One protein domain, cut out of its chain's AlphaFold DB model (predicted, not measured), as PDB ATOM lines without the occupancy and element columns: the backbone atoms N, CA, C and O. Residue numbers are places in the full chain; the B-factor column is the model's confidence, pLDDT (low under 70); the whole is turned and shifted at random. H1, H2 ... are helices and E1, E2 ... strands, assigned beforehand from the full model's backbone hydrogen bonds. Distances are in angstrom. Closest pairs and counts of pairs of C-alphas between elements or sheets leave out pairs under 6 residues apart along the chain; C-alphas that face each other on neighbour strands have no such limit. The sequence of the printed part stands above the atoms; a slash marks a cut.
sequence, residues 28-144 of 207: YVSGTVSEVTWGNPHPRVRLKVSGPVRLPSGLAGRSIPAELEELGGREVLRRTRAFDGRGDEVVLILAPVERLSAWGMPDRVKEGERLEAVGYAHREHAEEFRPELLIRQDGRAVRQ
ATOM      1  N   TYR A  28     274.819 264.755 190.287       97.75
ATOM      2  CA  TYR A  28     275.307 264.797 191.651       97.75
ATOM      3  C   TYR A  28     275.607 263.376 192.106       97.75
ATOM      4  O   TYR A  28     274.731 262.515 192.023       97.75
ATOM      5  N   VAL A  29     276.804 263.152 192.637       96.75
ATOM      6  CA  VAL A  29     277.215 261.901 193.278       96.75
ATOM      7  C   VAL A  29     277.688 262.185 194.697       96.75
ATOM      8  O   VAL A  29     278.237 263.246 194.993       96.75
ATOM      9  N   SER A  30     277.475 261.227 195.592       95.75
ATOM     10  CA  SER A  30     278.042 261.268 196.930       95.75
ATOM     11  C   SER A  30     278.375 259.867 197.410       95.75
ATOM     12  O   SER A  30     277.610 258.931 197.178       95.75
ATOM     13  N   GLY A  31     279.507 259.729 198.089       96.06
ATOM     14  CA  GLY A  31     279.993 258.436 198.535       96.06
ATOM     15  C   GLY A  31     281.142 258.548 199.523       96.06
ATOM     16  O   GLY A  31     281.590 259.645 199.867       96.06
ATOM     17  N   THR A  32     281.599 257.387 199.970       97.50
ATOM     18  CA  THR A  32     282.778 257.248 200.826       97.50
ATOM     19  C   THR A  32     283.965 256.868 199.962       97.50
ATOM     20  O   THR A  32     283.852 255.981 199.119       97.50
ATOM     21  N   VAL A  33     285.100 257.521 200.163       98.25
ATOM     22  CA  VAL A  33     286.327 257.230 199.424       98.25
ATOM     23  C   VAL A  33     286.821 255.830 199.774       98.25
ATOM     24  O   VAL A  33     287.080 255.546 200.944       98.25
ATOM     25  N   SER A  34     286.957 254.972 198.765       98.12
ATOM     26  CA  SER A  34     287.482 253.609 198.905       98.12
ATOM     27  C   SER A  34     288.918 253.461 198.407       98.12
ATOM     28  O   SER A  34     289.602 252.550 198.850       98.12
ATOM     29  N   GLU A  35     289.377 254.343 197.517       98.38
ATOM     30  CA  GLU A  35     290.729 254.300 196.951       98.38
ATOM     31  C   GLU A  35     291.155 255.702 196.493       98.38
ATOM     32  O   GLU A  35     290.345 256.469 195.955       98.38
ATOM     33  N   VAL A  36     292.437 256.036 196.664       98.19
ATOM     34  CA  VAL A  36     293.020 257.297 196.183       98.19
ATOM     35  C   VAL A  36     294.323 257.039 195.432       98.19
ATOM     36  O   VAL A  36     295.322 256.630 196.018       98.19
ATOM     37  N   THR A  37     294.360 257.398 194.148       97.69
ATOM     38  CA  THR A  37     295.608 257.546 193.388       97.69
ATOM     39  C   THR A  37     295.916 259.031 193.245       97.69
ATOM     40  O   THR A  37     295.291 259.738 192.454       97.69
ATOM     41  N   TRP A  38     296.872 259.527 194.034       97.12
ATOM     42  CA  TRP A  38     297.192 260.954 194.088       97.12
ATOM     43  C   TRP A  38     298.443 261.300 193.282       97.12
ATOM     44  O   TRP A  38     299.565 261.055 193.727       97.12
ATOM     45  N   GLY A  39     298.257 261.924 192.123       93.75
ATOM     46  CA  GLY A  39     299.355 262.349 191.263       93.75
ATOM     47  C   GLY A  39     298.868 263.048 190.000       93.75
ATOM     48  O   GLY A  39     297.669 263.226 189.796       93.75
ATOM     49  N   ASN A  40     299.821 263.446 189.163       89.12
ATOM     50  CA  ASN A  40     299.549 264.015 187.848       89.12
ATOM     51  C   ASN A  40     299.470 262.905 186.788       89.12
ATOM     52  O   ASN A  40     300.087 261.855 186.974       89.12
ATOM     53  N   PRO A  41     298.737 263.114 185.679       89.31
ATOM     54  CA  PRO A  41     298.096 264.367 185.239       89.31
ATOM     55  C   PRO A  41     296.818 264.734 186.003       89.31
ATOM     56  O   PRO A  41     296.482 265.911 186.107       89.31
ATOM     57  N   HIS A  42     296.131 263.740 186.563       94.56
ATOM     58  CA  HIS A  42     294.896 263.908 187.315       94.56
ATOM     59  C   HIS A  42     294.863 262.916 188.479       94.56
ATOM     60  O   HIS A  42     295.030 261.716 188.243       94.56
ATOM     61  N   PRO A  43     294.596 263.368 189.716       97.38
ATOM     62  CA  PRO A  43     294.273 262.459 190.799       97.38
ATOM     63  C   PRO A  43     292.994 261.688 190.478       97.38
ATOM     64  O   PRO A  43     292.033 262.251 189.944       97.38
ATOM     65  N   ARG A  44     292.971 260.411 190.851       98.19
ATOM     66  CA  ARG A  44     291.787 259.556 190.762       98.19
ATOM     67  C   ARG A  44     291.320 259.215 192.166       98.19
ATOM     68  O   ARG A  44     292.123 258.806 193.006       98.19
ATOM     69  N   VAL A  45     290.029 259.385 192.417       98.56
ATOM     70  CA  VAL A  45     289.403 259.061 193.701       98.56
ATOM     71  C   VAL A  45     288.229 258.137 193.446       98.56
ATOM     72  O   VAL A  45     287.258 258.537 192.808       98.56
ATOM     73  N   ARG A  46     288.302 256.909 193.950       98.38
ATOM     74  CA  ARG A  46     287.188 255.967 193.887       98.38
ATOM     75  C   ARG A  46     286.248 256.230 195.052       98.38
ATOM     76  O   ARG A  46     286.674 256.287 196.206       98.38
ATOM     77  N   LEU A  47     284.972 256.402 194.743       97.56
ATOM     78  CA  LEU A  47     283.895 256.515 195.710       97.56
ATOM     79  C   LEU A  47     283.067 255.244 195.692       97.56
ATOM     80  O   LEU A  47     282.582 254.850 194.636       97.56
ATOM     81  N   LYS A  48     282.801 254.699 196.874       96.00
ATOM     82  CA  LYS A  48     281.686 253.789 197.098       96.00
ATOM     83  C   LYS A  48     280.401 254.593 197.290       96.00
ATOM     84  O   LYS A  48     280.253 255.336 198.266       96.00
ATOM     85  N   VAL A  49     279.463 254.439 196.366       93.56
ATOM     86  CA  VAL A  49     278.157 255.099 196.333       93.56
ATOM     87  C   VAL A  49     277.132 254.187 197.006       93.56
ATOM     88  O   VAL A  49     276.720 253.165 196.467       93.56
ATOM     89  N   SER A  50     276.746 254.525 198.237       74.94
ATOM     90  CA  SER A  50     275.837 253.689 199.031       74.94
ATOM     91  C   SER A  50     274.372 254.046 198.772       74.94
ATOM     92  O   SER A  50     273.895 255.093 199.211       74.94
ATOM     93  N   GLY A  51     273.651 253.134 198.117       79.88
ATOM     94  CA  GLY A  51     272.213 253.239 197.866       79.88
ATOM     95  C   GLY A  51     271.840 254.268 196.793       79.88
ATOM     96  O   GLY A  51     272.711 254.835 196.135       79.88
ATOM     97  N   PRO A  52     270.532 254.524 196.598       83.44
ATOM     98  CA  PRO A  52     270.080 255.515 195.634       83.44
ATOM     99  C   PRO A  52     270.630 256.893 195.999       83.44
ATOM    100  O   PRO A  52     270.367 257.411 197.093       83.44
ATOM    101  N   VAL A  53     271.373 257.501 195.076       90.94
ATOM    102  CA  VAL A  53     271.857 258.864 195.260       90.94
ATOM    103  C   VAL A  53     270.655 259.801 195.329       90.94
ATOM    104  O   VAL A  53     269.778 259.786 194.468       90.94
ATOM    105  N   ARG A  54     270.601 260.625 196.377       92.06
ATOM    106  CA  ARG A  54     269.569 261.653 196.536       92.06
ATOM    107  C   ARG A  54     270.169 263.022 196.298       92.06
ATOM    108  O   ARG A  54     271.191 263.362 196.891       92.06
ATOM    109  N   LEU A  55     269.502 263.803 195.458       94.75
ATOM    110  CA  LEU A  55     269.865 265.188 195.216       94.75
ATOM    111  C   LEU A  55     269.573 266.020 196.480       94.75
ATOM    112  O   LEU A  55     268.431 266.002 196.948       94.75
ATOM    113  N   PRO A  56     270.552 266.747 197.048       94.94
ATOM    114  CA  PRO A  56     270.292 267.628 198.180       94.94
ATOM    115  C   PRO A  56     269.332 268.751 197.772       94.94
ATOM    116  O   PRO A  56     269.564 269.426 196.770       94.94
ATOM    117  N   SER A  57     268.286 269.007 198.564       95.25
ATOM    118  CA  SER A  57     267.286 270.049 198.268       95.25
ATOM    119  C   SER A  57     267.894 271.452 198.134       95.25
ATOM    120  O   SER A  57     267.421 272.263 197.345       95.25
ATOM    121  N   GLY A  58     268.977 271.726 198.866       95.62
ATOM    122  CA  GLY A  58     269.713 272.989 198.807       95.62
ATOM    123  C   GLY A  58     270.778 273.073 197.710       95.62
ATOM    124  O   GLY A  58     271.467 274.087 197.646       95.62
ATOM    125  N   LEU A  59     270.959 272.049 196.862       96.81
ATOM    126  CA  LEU A  59     272.072 272.025 195.904       96.81
ATOM    127  C   LEU A  59     272.028 273.215 194.938       96.81
ATOM    128  O   LEU A  59     273.038 273.884 194.748       96.81
ATOM    129  N   ALA A  60     270.853 273.526 194.388       96.62
ATOM    130  CA  ALA A  60     270.677 274.607 193.417       96.62
ATOM    131  C   ALA A  60     271.095 275.991 193.954       96.62
ATOM    132  O   ALA A  60     271.542 276.840 193.182       96.62
ATOM    133  N   GLY A  61     270.962 276.212 195.266       95.81
ATOM    134  CA  GLY A  61     271.316 277.457 195.956       95.81
ATOM    135  C   GLY A  61     272.629 277.396 196.739       95.81
ATOM    136  O   GLY A  61     272.985 278.372 197.391       95.81
ATOM    137  N   ARG A  62     273.352 276.269 196.702       95.50
ATOM    138  CA  ARG A  62     274.600 276.093 197.454       95.50
ATOM    139  C   ARG A  62     275.656 277.088 196.971       95.50
ATOM    140  O   ARG A  62     275.829 277.247 195.764       95.50
ATOM    141  N   SER A  63     276.361 277.728 197.904       96.25
ATOM    142  CA  SER A  63     277.493 278.605 197.599       96.25
ATOM    143  C   SER A  63     278.598 277.832 196.880       96.25
ATOM    144  O   SER A  63     278.949 276.723 197.287       96.25
ATOM    145  N   ILE A  64     279.158 278.424 195.828       97.25
ATOM    146  CA  ILE A  64     280.267 277.860 195.050       97.25
ATOM    147  C   ILE A  64     281.354 278.926 194.834       97.25
ATOM    148  O   ILE A  64     281.071 280.112 195.013       97.25
ATOM    149  N   PRO A  65     282.593 278.535 194.474       98.06
ATOM    150  CA  PRO A  65     283.655 279.493 194.162       98.06
ATOM    151  C   PRO A  65     283.231 280.494 193.081       98.06
ATOM    152  O   PRO A  65     282.593 280.100 192.102       98.06
ATOM    153  N   ALA A  66     283.609 281.766 193.235       97.81
ATOM    154  CA  ALA A  66     283.199 282.847 192.334       97.81
ATOM    155  C   ALA A  66     283.617 282.584 190.879       97.81
ATOM    156  O   ALA A  66     282.841 282.785 189.954       97.81
ATOM    157  N   GLU A  67     284.795 282.010 190.660       97.62
ATOM    158  CA  GLU A  67     285.267 281.680 189.317       97.62
ATOM    159  C   GLU A  67     284.462 280.538 188.687       97.62
ATOM    160  O   GLU A  67     284.411 280.405 187.468       97.62
ATOM    161  N   LEU A  68     283.843 279.673 189.499       97.88
ATOM    162  CA  LEU A  68     282.912 278.674 188.982       97.88
ATOM    163  C   LEU A  68     281.550 279.307 188.666       97.88
ATOM    164  O   LEU A  68     280.951 278.919 187.661       97.88
ATOM    165  N   GLU A  69     281.093 280.285 189.462       97.50
ATOM    166  CA  GLU A  69     279.906 281.103 189.150       97.50
ATOM    167  C   GLU A  69     280.048 281.793 187.791       97.50
ATOM    168  O   GLU A  69     279.172 281.651 186.942       97.50
ATOM    169  N   GLU A  70     281.178 282.465 187.556       97.00
ATOM    170  CA  GLU A  70     281.484 283.176 186.305       97.00
ATOM    171  C   GLU A  70     281.465 282.252 185.080       97.00
ATOM    172  O   GLU A  70     281.071 282.651 183.987       97.00
ATOM    173  N   LEU A  71     281.831 280.981 185.268       96.00
ATOM    174  CA  LEU A  71     281.773 279.955 184.227       96.00
ATOM    175  C   LEU A  71     280.370 279.335 184.060       96.00
ATOM    176  O   LEU A  71     280.214 278.357 183.327       96.00
ATOM    177  N   GLY A  72     279.350 279.839 184.757       96.75
ATOM    178  CA  GLY A  72     277.971 279.346 184.692       96.75
ATOM    179  C   GLY A  72     277.670 278.170 185.626       96.75
ATOM    180  O   GLY A  72     276.711 277.433 185.398       96.75
ATOM    181  N   GLY A  73     278.471 277.964 186.675       97.31
ATOM    182  CA  GLY A  73     278.281 276.885 187.651       97.31
ATOM    183  C   GLY A  73     276.899 276.896 188.308       97.31
ATOM    184  O   GLY A  73     276.311 275.833 188.503       97.31
ATOM    185  N   ARG A  74     276.307 278.074 188.562       97.44
ATOM    186  CA  ARG A  74     274.936 278.171 189.095       97.44
ATOM    187  C   ARG A  74     273.922 277.417 188.250       97.44
ATOM    188  O   ARG A  74     273.092 276.686 188.786       97.44
ATOM    189  N   GLU A  75     273.978 277.610 186.938       97.25
ATOM    190  CA  GLU A  75     273.034 276.982 186.020       97.25
ATOM    191  C   GLU A  75     273.262 275.472 185.942       97.25
ATOM    192  O   GLU A  75     272.317 274.694 185.817       97.25
ATOM    193  N   VAL A  76     274.508 275.022 186.096       97.75
ATOM    194  CA  VAL A  76     274.788 273.592 186.221       97.75
ATOM    195  C   VAL A  76     274.147 273.016 187.485       97.75
ATOM    196  O   VAL A  76     273.413 272.031 187.394       97.75
ATOM    197  N   LEU A  77     274.339 273.652 188.643       98.25
ATOM    198  CA  LEU A  77     273.752 273.215 189.915       98.25
ATOM    199  C   LEU A  77     272.218 273.137 189.847       98.25
ATOM    200  O   LEU A  77     271.630 272.202 190.387       98.25
ATOM    201  N   ARG A  78     271.561 274.069 189.142       97.75
ATOM    202  CA  ARG A  78     270.098 274.058 188.938       97.75
ATOM    203  C   ARG A  78     269.613 272.911 188.051       97.75
ATOM    204  O   ARG A  78     268.529 272.387 188.293       97.75
ATOM    205  N   ARG A  79     270.392 272.520 187.040       97.38
ATOM    206  CA  ARG A  79     270.057 271.419 186.115       97.38
ATOM    207  C   ARG A  79     270.504 270.045 186.612       97.38
ATOM    208  O   ARG A  79     270.138 269.036 186.009       97.38
ATOM    209  N   THR A  80     271.304 270.008 187.675       98.19
ATOM    210  CA  THR A  80     271.903 268.782 188.198       98.19
ATOM    211  C   THR A  80     270.832 267.793 188.641       98.19
ATOM    212  O   THR A  80     269.894 268.142 189.357       98.19
ATOM    213  N   ARG A  81     270.988 266.532 188.238       96.62
ATOM    214  CA  ARG A  81     270.145 265.413 188.683       96.62
ATOM    215  C   ARG A  81     270.929 264.483 189.599       96.62
ATOM    216  O   ARG A  81     272.149 264.549 189.651       96.62
ATOM    217  N   ALA A  82     270.246 263.620 190.342       95.31
ATOM    218  CA  ALA A  82     270.942 262.552 191.054       95.31
ATOM    219  C   ALA A  82     271.639 261.616 190.054       95.31
ATOM    220  O   ALA A  82     271.089 261.353 188.983       95.31
ATOM    221  N   PHE A  83     272.831 261.134 190.404       92.81
ATOM    222  CA  PHE A  83     273.534 260.114 189.635       92.81
ATOM    223  C   PHE A  83     272.651 258.869 189.483       92.81
ATOM    224  O   PHE A  83     272.123 258.349 190.466       92.81
ATOM    225  N   ASP A  84     272.476 258.429 188.237       84.69
ATOM    226  CA  ASP A  84     271.582 257.341 187.826       84.69
ATOM    227  C   ASP A  84     272.340 256.044 187.482       84.69
ATOM    228  O   ASP A  84     271.739 255.077 187.003       84.69
ATOM    229  N   GLY A  85     273.658 256.017 187.719       73.62
ATOM    230  CA  GLY A  85     274.519 254.880 187.416       73.62
ATOM    231  C   GLY A  85     274.110 253.605 188.153       73.62
ATOM    232  O   GLY A  85     273.603 253.630 189.272       73.62
ATOM    233  N   ARG A  86     274.338 252.465 187.492       64.81
ATOM    234  CA  ARG A  86     273.943 251.129 187.977       64.81
ATOM    235  C   ARG A  86     274.955 250.484 188.932       64.81
ATOM    236  O   ARG A  86     274.689 249.391 189.420       64.81
ATOM    237  N   GLY A  87     276.105 251.119 189.144       72.56
ATOM    238  CA  GLY A  87     277.178 250.625 190.004       72.56
ATOM    239  C   GLY A  87     277.154 251.265 191.389       72.56
ATOM    240  O   GLY A  87     276.675 252.384 191.563       72.56
ATOM    241  N   ASP A  88     277.713 250.559 192.364       85.94
ATOM    242  CA  ASP A  88     277.988 251.056 193.712       85.94
ATOM    243  C   ASP A  88     279.341 251.776 193.804       85.94
ATOM    244  O   ASP A  88     279.766 252.150 194.898       85.94
ATOM    245  N   GLU A  89     280.002 252.019 192.668       92.12
ATOM    246  CA  GLU A  89     281.270 252.732 192.587       92.12
ATOM    247  C   GLU A  89     281.323 253.756 191.453       92.12
ATOM    248  O   GLU A  89     280.760 253.561 190.375       92.12
ATOM    249  N   VAL A  90     282.053 254.844 191.704       95.50
ATOM    250  CA  VAL A  90     282.379 255.891 190.729       95.50
ATOM    251  C   VAL A  90     283.830 256.318 190.925       95.50
ATOM    252  O   VAL A  90     284.276 256.496 192.056       95.50
ATOM    253  N   VAL A  91     284.567 256.534 189.839       97.38
ATOM    254  CA  VAL A  91     285.932 257.066 189.860       97.38
ATOM    255  C   VAL A  91     285.911 258.534 189.452       97.38
ATOM    256  O   VAL A  91     285.700 258.876 188.289       97.38
ATOM    257  N   LEU A  92     286.163 259.416 190.415       98.06
ATOM    258  CA  LEU A  92     286.332 260.838 190.159       98.06
ATOM    259  C   LEU A  92     287.702 261.097 189.533       98.06
ATOM    260  O   LEU A  92     288.731 260.769 190.128       98.06
ATOM    261  N   ILE A  93     287.708 261.751 188.377       97.56
ATOM    262  CA  ILE A  93     288.909 262.280 187.728       97.56
ATOM    263  C   ILE A  93     289.044 263.750 188.134       97.56
ATOM    264  O   ILE A  93     288.344 264.612 187.604       97.56
ATOM    265  N   LEU A  94     289.891 264.051 189.118       97.88
ATOM    266  CA  LEU A  94     290.017 265.408 189.664       97.88
ATOM    267  C   LEU A  94     290.882 266.309 188.776       97.88
ATOM    268  O   LEU A  94     291.632 265.848 187.920       97.88
ATOM    269  N   ALA A  95     290.814 267.622 188.995       97.00
ATOM    270  CA  ALA A  95     291.738 268.570 188.380       97.00
ATOM    271  C   ALA A  95     293.209 268.257 188.748       97.00
ATOM    272  O   ALA A  95     293.456 267.633 189.779       97.00
ATOM    273  N   PRO A  96     294.197 268.693 187.937       95.81
ATOM    274  CA  PRO A  96     295.617 268.501 188.238       95.81
ATOM    275  C   PRO A  96     295.990 269.011 189.633       95.81
ATOM    276  O   PRO A  96     295.408 269.993 190.111       95.81
ATOM    277  N   VAL A  97     296.972 268.374 190.274       95.81
ATOM    278  CA  VAL A  97     297.323 268.615 191.687       95.81
ATOM    279  C   VAL A  97     297.653 270.087 191.957       95.81
ATOM    280  O   VAL A  97     297.258 270.646 192.985       95.81
ATOM    281  N   GLU A  98     298.324 270.747 191.014       95.44
ATOM    282  CA  GLU A  98     298.699 272.159 191.119       95.44
ATOM    283  C   GLU A  98     297.465 273.067 191.116       95.44
ATOM    284  O   GLU A  98     297.406 274.037 191.872       95.44
ATOM    285  N   ARG A  99     296.445 272.735 190.310       96.75
ATOM    286  CA  ARG A  99     295.180 273.480 190.278       96.75
ATOM    287  C   ARG A  99     294.383 273.263 191.554       96.75
ATOM    288  O   ARG A  99     293.890 274.237 192.104       96.75
ATOM    289  N   LEU A 100     294.305 272.029 192.058       97.62
ATOM    290  CA  LEU A 100     293.642 271.746 193.337       97.62
ATOM    291  C   LEU A 100     294.245 272.580 194.472       97.62
ATOM    292  O   LEU A 100     293.515 273.264 195.189       97.62
ATOM    293  N   SER A 101     295.577 272.605 194.563       96.56
ATOM    294  CA  SER A 101     296.293 273.427 195.544       96.56
ATOM    295  C   SER A 101     295.964 274.914 195.385       96.56
ATOM    296  O   SER A 101     295.598 275.573 196.357       96.56
ATOM    297  N   ALA A 102     296.022 275.433 194.153       97.44
ATOM    298  CA  ALA A 102     295.702 276.829 193.851       97.44
ATOM    299  C   ALA A 102     294.223 277.190 194.090       97.44
ATOM    300  O   ALA A 102     293.898 278.359 194.270       97.44
ATOM    301  N   TRP A 103     293.323 276.206 194.093       97.38
ATOM    302  CA  TRP A 103     291.881 276.384 194.281       97.38
ATOM    303  C   TRP A 103     291.418 276.074 195.708       97.38
ATOM    304  O   TRP A 103     290.238 275.810 195.934       97.38
ATOM    305  N   GLY A 104     292.337 276.125 196.678       95.00
ATOM    306  CA  GLY A 104     292.011 276.020 198.103       95.00
ATOM    307  C   GLY A 104     291.968 274.591 198.647       95.00
ATOM    308  O   GLY A 104     291.435 274.365 199.734       95.00
ATOM    309  N   MET A 105     292.545 273.628 197.924       96.81
ATOM    310  CA  MET A 105     292.662 272.229 198.345       96.81
ATOM    311  C   MET A 105     294.131 271.762 198.324       96.81
ATOM    312  O   MET A 105     294.522 270.966 197.469       96.81
ATOM    313  N   PRO A 106     294.980 272.273 199.239       94.44
ATOM    314  CA  PRO A 106     296.386 271.867 199.331       94.44
ATOM    315  C   PRO A 106     296.564 270.466 199.938       94.44
ATOM    316  O   PRO A 106     297.594 269.820 199.753       94.44
ATOM    317  N   ASP A 107     295.572 269.999 200.692       94.81
ATOM    318  CA  ASP A 107     295.545 268.694 201.329       94.81
ATOM    319  C   ASP A 107     294.843 267.645 200.457       94.81
ATOM    320  O   ASP A 107     293.910 267.929 199.705       94.81
ATOM    321  N   ARG A 108     295.313 266.400 200.560       95.75
ATOM    322  CA  ARG A 108     294.815 265.271 199.766       95.75
ATOM    323  C   ARG A 108     293.509 264.734 200.344       95.75
ATOM    324  O   ARG A 108     293.309 264.753 201.561       95.75
ATOM    325  N   VAL A 109     292.676 264.174 199.469       96.62
ATOM    326  CA  VAL A 109     291.581 263.285 199.879       96.62
ATOM    327  C   VAL A 109     292.169 262.053 200.564       96.62
ATOM    328  O   VAL A 109     293.228 261.566 200.156       96.62
ATOM    329  N   LYS A 110     291.486 261.546 201.589       96.19
ATOM    330  CA  LYS A 110     291.867 260.311 202.286       96.19
ATOM    331  C   LYS A 110     290.798 259.240 202.115       96.19
ATOM    332  O   LYS A 110     289.616 259.552 201.999       96.19
ATOM    333  N   GLU A 111     291.216 257.980 202.149       98.00
ATOM    334  CA  GLU A 111     290.284 256.858 202.275       98.00
ATOM    335  C   GLU A 111     289.402 257.020 203.520       98.00
ATOM    336  O   GLU A 111     289.839 257.531 204.553       98.00
ATOM    337  N   GLY A 112     288.133 256.634 203.393       97.88
ATOM    338  CA  GLY A 112     287.113 256.819 204.423       97.88
ATOM    339  C   GLY A 112     286.484 258.217 204.478       97.88
ATOM    340  O   GLY A 112     285.448 258.372 205.123       97.88
ATOM    341  N   GLU A 113     287.040 259.227 203.796       97.38
ATOM    342  CA  GLU A 113     286.414 260.551 203.697       97.38
ATOM    343  C   GLU A 113     285.088 260.466 202.930       97.38
ATOM    344  O   GLU A 113     284.960 259.731 201.948       97.38
ATOM    345  N   ARG A 114     284.093 261.251 203.352       97.00
ATOM    346  CA  ARG A 114     282.868 261.429 202.571       97.00
ATOM    347  C   ARG A 114     283.030 262.581 201.590       97.00
ATOM    348  O   ARG A 114     283.309 263.704 201.999       97.00
ATOM    349  N   LEU A 115     282.770 262.320 200.314       97.69
ATOM    350  CA  LEU A 115     282.794 263.340 199.269       97.69
ATOM    351  C   LEU A 115     281.431 263.486 198.597       97.69
ATOM    352  O   LEU A 115     280.632 262.547 198.502       97.69
ATOM    353  N   GLU A 116     281.184 264.690 198.105       97.69
ATOM    354  CA  GLU A 116     280.109 265.005 197.174       97.69
ATOM    355  C   GLU A 116     280.725 265.638 195.930       97.69
ATOM    356  O   GLU A 116     281.691 266.396 196.019       97.69
ATOM    357  N   ALA A 117     280.169 265.353 194.761       98.31
ATOM    358  CA  ALA A 117     280.606 265.977 193.526       98.31
ATOM    359  C   ALA A 117     279.417 266.279 192.619       98.31
ATOM    360  O   ALA A 117     278.469 265.499 192.535       98.31
ATOM    361  N   VAL A 118     279.504 267.405 191.917       98.56
ATOM    362  CA  VAL A 118     278.690 267.690 190.734       98.56
ATOM    363  C   VAL A 118     279.603 267.608 189.523       98.56
ATOM    364  O   VAL A 118     280.706 268.160 189.526       98.56
ATOM    365  N   GLY A 119     279.161 266.896 188.498       97.62
ATOM    366  CA  GLY A 119     279.972 266.633 187.323       97.62
ATOM    367  C   GLY A 119     279.260 265.763 186.309       97.62
ATOM    368  O   GLY A 119     278.031 265.734 186.247       97.62
ATOM    369  N   TYR A 120     280.046 265.063 185.505       96.75
ATOM    370  CA  TYR A 120     279.568 264.426 184.287       96.75
ATOM    371  C   TYR A 120     280.160 263.029 184.167       96.75
ATOM    372  O   TYR A 120     281.362 262.850 184.364       96.75
ATOM    373  N   ALA A 121     279.330 262.049 183.815       95.12
ATOM    374  CA  ALA A 121     279.828 260.726 183.459       95.12
ATOM    375  C   ALA A 121     280.554 260.773 182.113       95.12
ATOM    376  O   ALA A 121     280.175 261.529 181.205       95.12
ATOM    377  N   HIS A 122     281.578 259.939 181.988       94.25
ATOM    378  CA  HIS A 122     282.273 259.724 180.731       94.25
ATOM    379  C   HIS A 122     281.319 259.109 179.690       94.25
ATOM    380  O   HIS A 122     280.329 258.440 180.013       94.25
ATOM    381  N   ARG A 123     281.574 259.361 178.405       92.38
ATOM    382  CA  ARG A 123     280.761 258.821 177.306       92.38
ATOM    383  C   ARG A 123     280.937 257.308 177.157       92.38
ATOM    384  O   ARG A 123     279.923 256.621 177.017       92.38
ATOM    385  N   GLU A 124     282.187 256.844 177.232       90.62
ATOM    386  CA  GLU A 124     282.616 255.446 177.030       90.62
ATOM    387  C   GLU A 124     282.957 254.654 178.316       90.62
ATOM    388  O   GLU A 124     282.570 253.493 178.419       90.62
ATOM    389  N   HIS A 125     283.612 255.256 179.319       91.44
ATOM    390  CA  HIS A 125     283.988 254.596 180.582       91.44
ATOM    391  C   HIS A 125     282.948 254.838 181.686       91.44
ATOM    392  O   HIS A 125     282.953 255.873 182.349       91.44
ATOM    393  N   ALA A 126     282.013 253.907 181.872       88.38
ATOM    394  CA  ALA A 126     280.821 254.109 182.705       88.38
ATOM    395  C   ALA A 126     281.104 254.454 184.183       88.38
ATOM    396  O   ALA A 126     280.269 255.076 184.840       88.38
ATOM    397  N   GLU A 127     282.255 254.045 184.704       91.56
ATOM    398  CA  GLU A 127     282.723 254.319 186.058       91.56
ATOM    399  C   GLU A 127     283.376 255.697 186.205       91.56
ATOM    400  O   GLU A 127     283.454 256.217 187.317       91.56
ATOM    401  N   GLU A 128     283.863 256.294 185.115       94.94
ATOM    402  CA  GLU A 128     284.592 257.554 185.175       94.94
ATOM    403  C   GLU A 128     283.657 258.756 185.220       94.94
ATOM    404  O   GLU A 128     282.684 258.891 184.470       94.94
ATOM    405  N   PHE A 129     283.999 259.680 186.107       96.50
ATOM    406  CA  PHE A 129     283.216 260.866 186.373       96.50
ATOM    407  C   PHE A 129     284.140 262.067 186.490       96.50
ATOM    408  O   PHE A 129     285.085 262.054 187.278       96.50
ATOM    409  N   ARG A 130     283.866 263.125 185.727       97.38
ATOM    410  CA  ARG A 130     284.612 264.386 185.790       97.38
ATOM    411  C   ARG A 130     283.835 265.397 186.618       97.38
ATOM    412  O   ARG A 130     282.828 265.920 186.133       97.38
ATOM    413  N   PRO A 131     284.276 265.708 187.845       98.19
ATOM    414  CA  PRO A 131     283.672 266.779 188.611       98.19
ATOM    415  C   PRO A 131     283.933 268.132 187.950       98.19
ATOM    416  O   PRO A 131     285.012 268.379 187.412       98.19
ATOM    417  N   GLU A 132     282.977 269.043 188.064       97.44
ATOM    418  CA  GLU A 132     283.223 270.486 187.965       97.44
ATOM    419  C   GLU A 132     283.237 271.167 189.340       97.44
ATOM    420  O   GLU A 132     283.863 272.216 189.507       97.44
ATOM    421  N   LEU A 133     282.599 270.537 190.327       98.56
ATOM    422  CA  LEU A 133     282.552 270.951 191.717       98.56
ATOM    423  C   LEU A 133     282.764 269.720 192.595       98.56
ATOM    424  O   LEU A 133     282.050 268.727 192.462       98.56
ATOM    425  N   LEU A 134     283.710 269.820 193.519       98.50
ATOM    426  CA  LEU A 134     283.906 268.874 194.609       98.50
ATOM    427  C   LEU A 134     283.495 269.554 195.917       98.50
ATOM    428  O   LEU A 134     283.920 270.679 196.171       98.50
ATOM    429  N   ILE A 135     282.694 268.895 196.750       97.62
ATOM    430  CA  ILE A 135     282.434 269.323 198.127       97.62
ATOM    431  C   ILE A 135     283.030 268.285 199.075       97.62
ATOM    432  O   ILE A 135     282.715 267.094 199.003       97.62
ATOM    433  N   ARG A 136     283.912 268.755 199.954       96.62
ATOM    434  CA  ARG A 136     284.577 267.930 200.962       96.62
ATOM    435  C   ARG A 136     283.719 267.745 202.203       96.62
ATOM    436  O   ARG A 136     282.758 268.481 202.426       96.62
ATOM    437  N   GLN A 137     284.097 266.786 203.044       94.75
ATOM    438  CA  GLN A 137     283.368 266.473 204.276       94.75
ATOM    439  C   GLN A 137     283.294 267.653 205.262       94.75
ATOM    440  O   GLN A 137     282.346 267.749 206.037       94.75
ATOM    441  N   ASP A 138     284.268 268.563 205.214       94.38
ATOM    442  CA  ASP A 138     284.300 269.803 206.000       94.38
ATOM    443  C   ASP A 138     283.496 270.961 205.374       94.38
ATOM    444  O   ASP A 138     283.503 272.078 205.889       94.38
ATOM    445  N   GLY A 139     282.802 270.711 204.260       93.81
ATOM    446  CA  GLY A 139     281.987 271.691 203.551       93.81
ATOM    447  C   GLY A 139     282.748 272.548 202.538       93.81
ATOM    448  O   GLY A 139     282.110 273.342 201.843       93.81
ATOM    449  N   ARG A 140     284.074 272.397 202.389       95.44
ATOM    450  CA  ARG A 140     284.832 273.141 201.369       95.44
ATOM    451  C   ARG A 140     284.361 272.776 199.965       95.44
ATOM    452  O   ARG A 140     284.423 271.616 199.559       95.44
ATOM    453  N   ALA A 141     283.946 273.795 199.219       97.44
ATOM    454  CA  ALA A 141     283.582 273.717 197.813       97.44
ATOM    455  C   ALA A 141     284.799 274.070 196.944       97.44
ATOM    456  O   ALA A 141     285.288 275.196 196.974       97.44
ATOM    457  N   VAL A 142     285.283 273.109 196.163       98.31
ATOM    458  CA  VAL A 142     286.489 273.230 195.339       98.31
ATOM    459  C   VAL A 142     286.086 273.092 193.878       98.31
ATOM    460  O   VAL A 142     285.570 272.052 193.460       98.31
ATOM    461  N   ARG A 143     286.325 274.136 193.081       98.06
ATOM    462  CA  ARG A 143     286.098 274.065 191.632       98.06
ATOM    463  C   ARG A 143     287.038 273.043 190.994       98.06
ATOM    464  O   ARG A 143     288.141 272.822 191.475       98.06
ATOM    465  N   GLN A 144     286.605 272.436 189.900       97.94
ATOM    466  CA  GLN A 144     287.355 271.422 189.143       97.94
ATOM    467  C   GLN A 144     287.449 271.794 187.649       97.94
ATOM    468  O   GLN A 144     288.073 271.103 186.843       97.94
TER     469      GLN A 144
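AT A GLANCE: This is residues 28 to 144 of the 207 residues of an uncharacterized protein of Bailinhaonella thermotolerans (UniProt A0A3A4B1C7). Look for a small closed barrel as the core: E1, E2, E3, E5 and E4 ring it, and short E6 pairs beside E5. H2 crosses the barrel's outside, H1 packs by E6, and H3 sits off the barrel. The printed part has 117 residues in the order E1 E2 H1 H2 E3 H3 E4 E5 E6; the sheet is mixed, the class is mixed helices and strands, and under half of the residues are in named elements. It is compact and rounded, with a radius of gyration of the C-alphas of 13.1 A and spans of 31 by 31 by 29 A.

HOW THE PARTS SIT: Start at E1, residues 28 to 37, which bends by 86 degrees at residue 34. It forms an antiparallel hairpin with E2, residues 44 to 48 (N 34 to O 46, 2.9 A). On its other side is antiparallel E4, residues 114 to 121; N 29 and O 117 are 2.9 A apart. E3, residues 89 to 93, is antiparallel to E2, with N 47 and O 90 at 2.8 A. E5, residues 128 to 135, is parallel to E3, with N 93 and O 129 at 2.9 A. E4, E5 and E6, residues 141 to 143, make a meander, each strand the antiparallel neighbour of the one before: find N 118 and O 133 at 2.9 A, then N 134 and O 142 at 2.9 A. H2, residues 73 to 79, is on the barrel, outside it, and over E4, only just, with 3 C-alphas; it runs across, at 81 degrees on the local plane. Its closest C-alphas to E4 are those of Leu 77 and Val 118, 7.5 A. H1, residues 66 to 70, is also on the barrel; its closest C-alphas to E6 are those of Leu 68 and Arg 143, 6.2 A. H3, residues 97 to 102, is only just not on it, with 4 pairs of C-alphas within 10 A. In H1, H2 and H3 every O i to N i+4 pair is within hydrogen-bond range.

IN THESE COORDINATES: Find C-alpha 28 at (275.307, 264.797, 191.651); E1 runs 21.6 A to C-alpha 37. E4 spans 19.4 A, E5 17.6 A, E2 and E3 13.2 A each, and H2 10.0 A. E6 ends at C-alpha 143, (286.098, 274.065, 191.632).

THE WHOLE: The two C-alphas farthest apart, those of Asn 40 and Ser 57, are 34.4 A apart. The printed part has no cut. The links E2 to H1, residues 49 to 65, and H3 to E4 are long. Mean pLDDT of the printed part is 94.9; residue 86 is under 70.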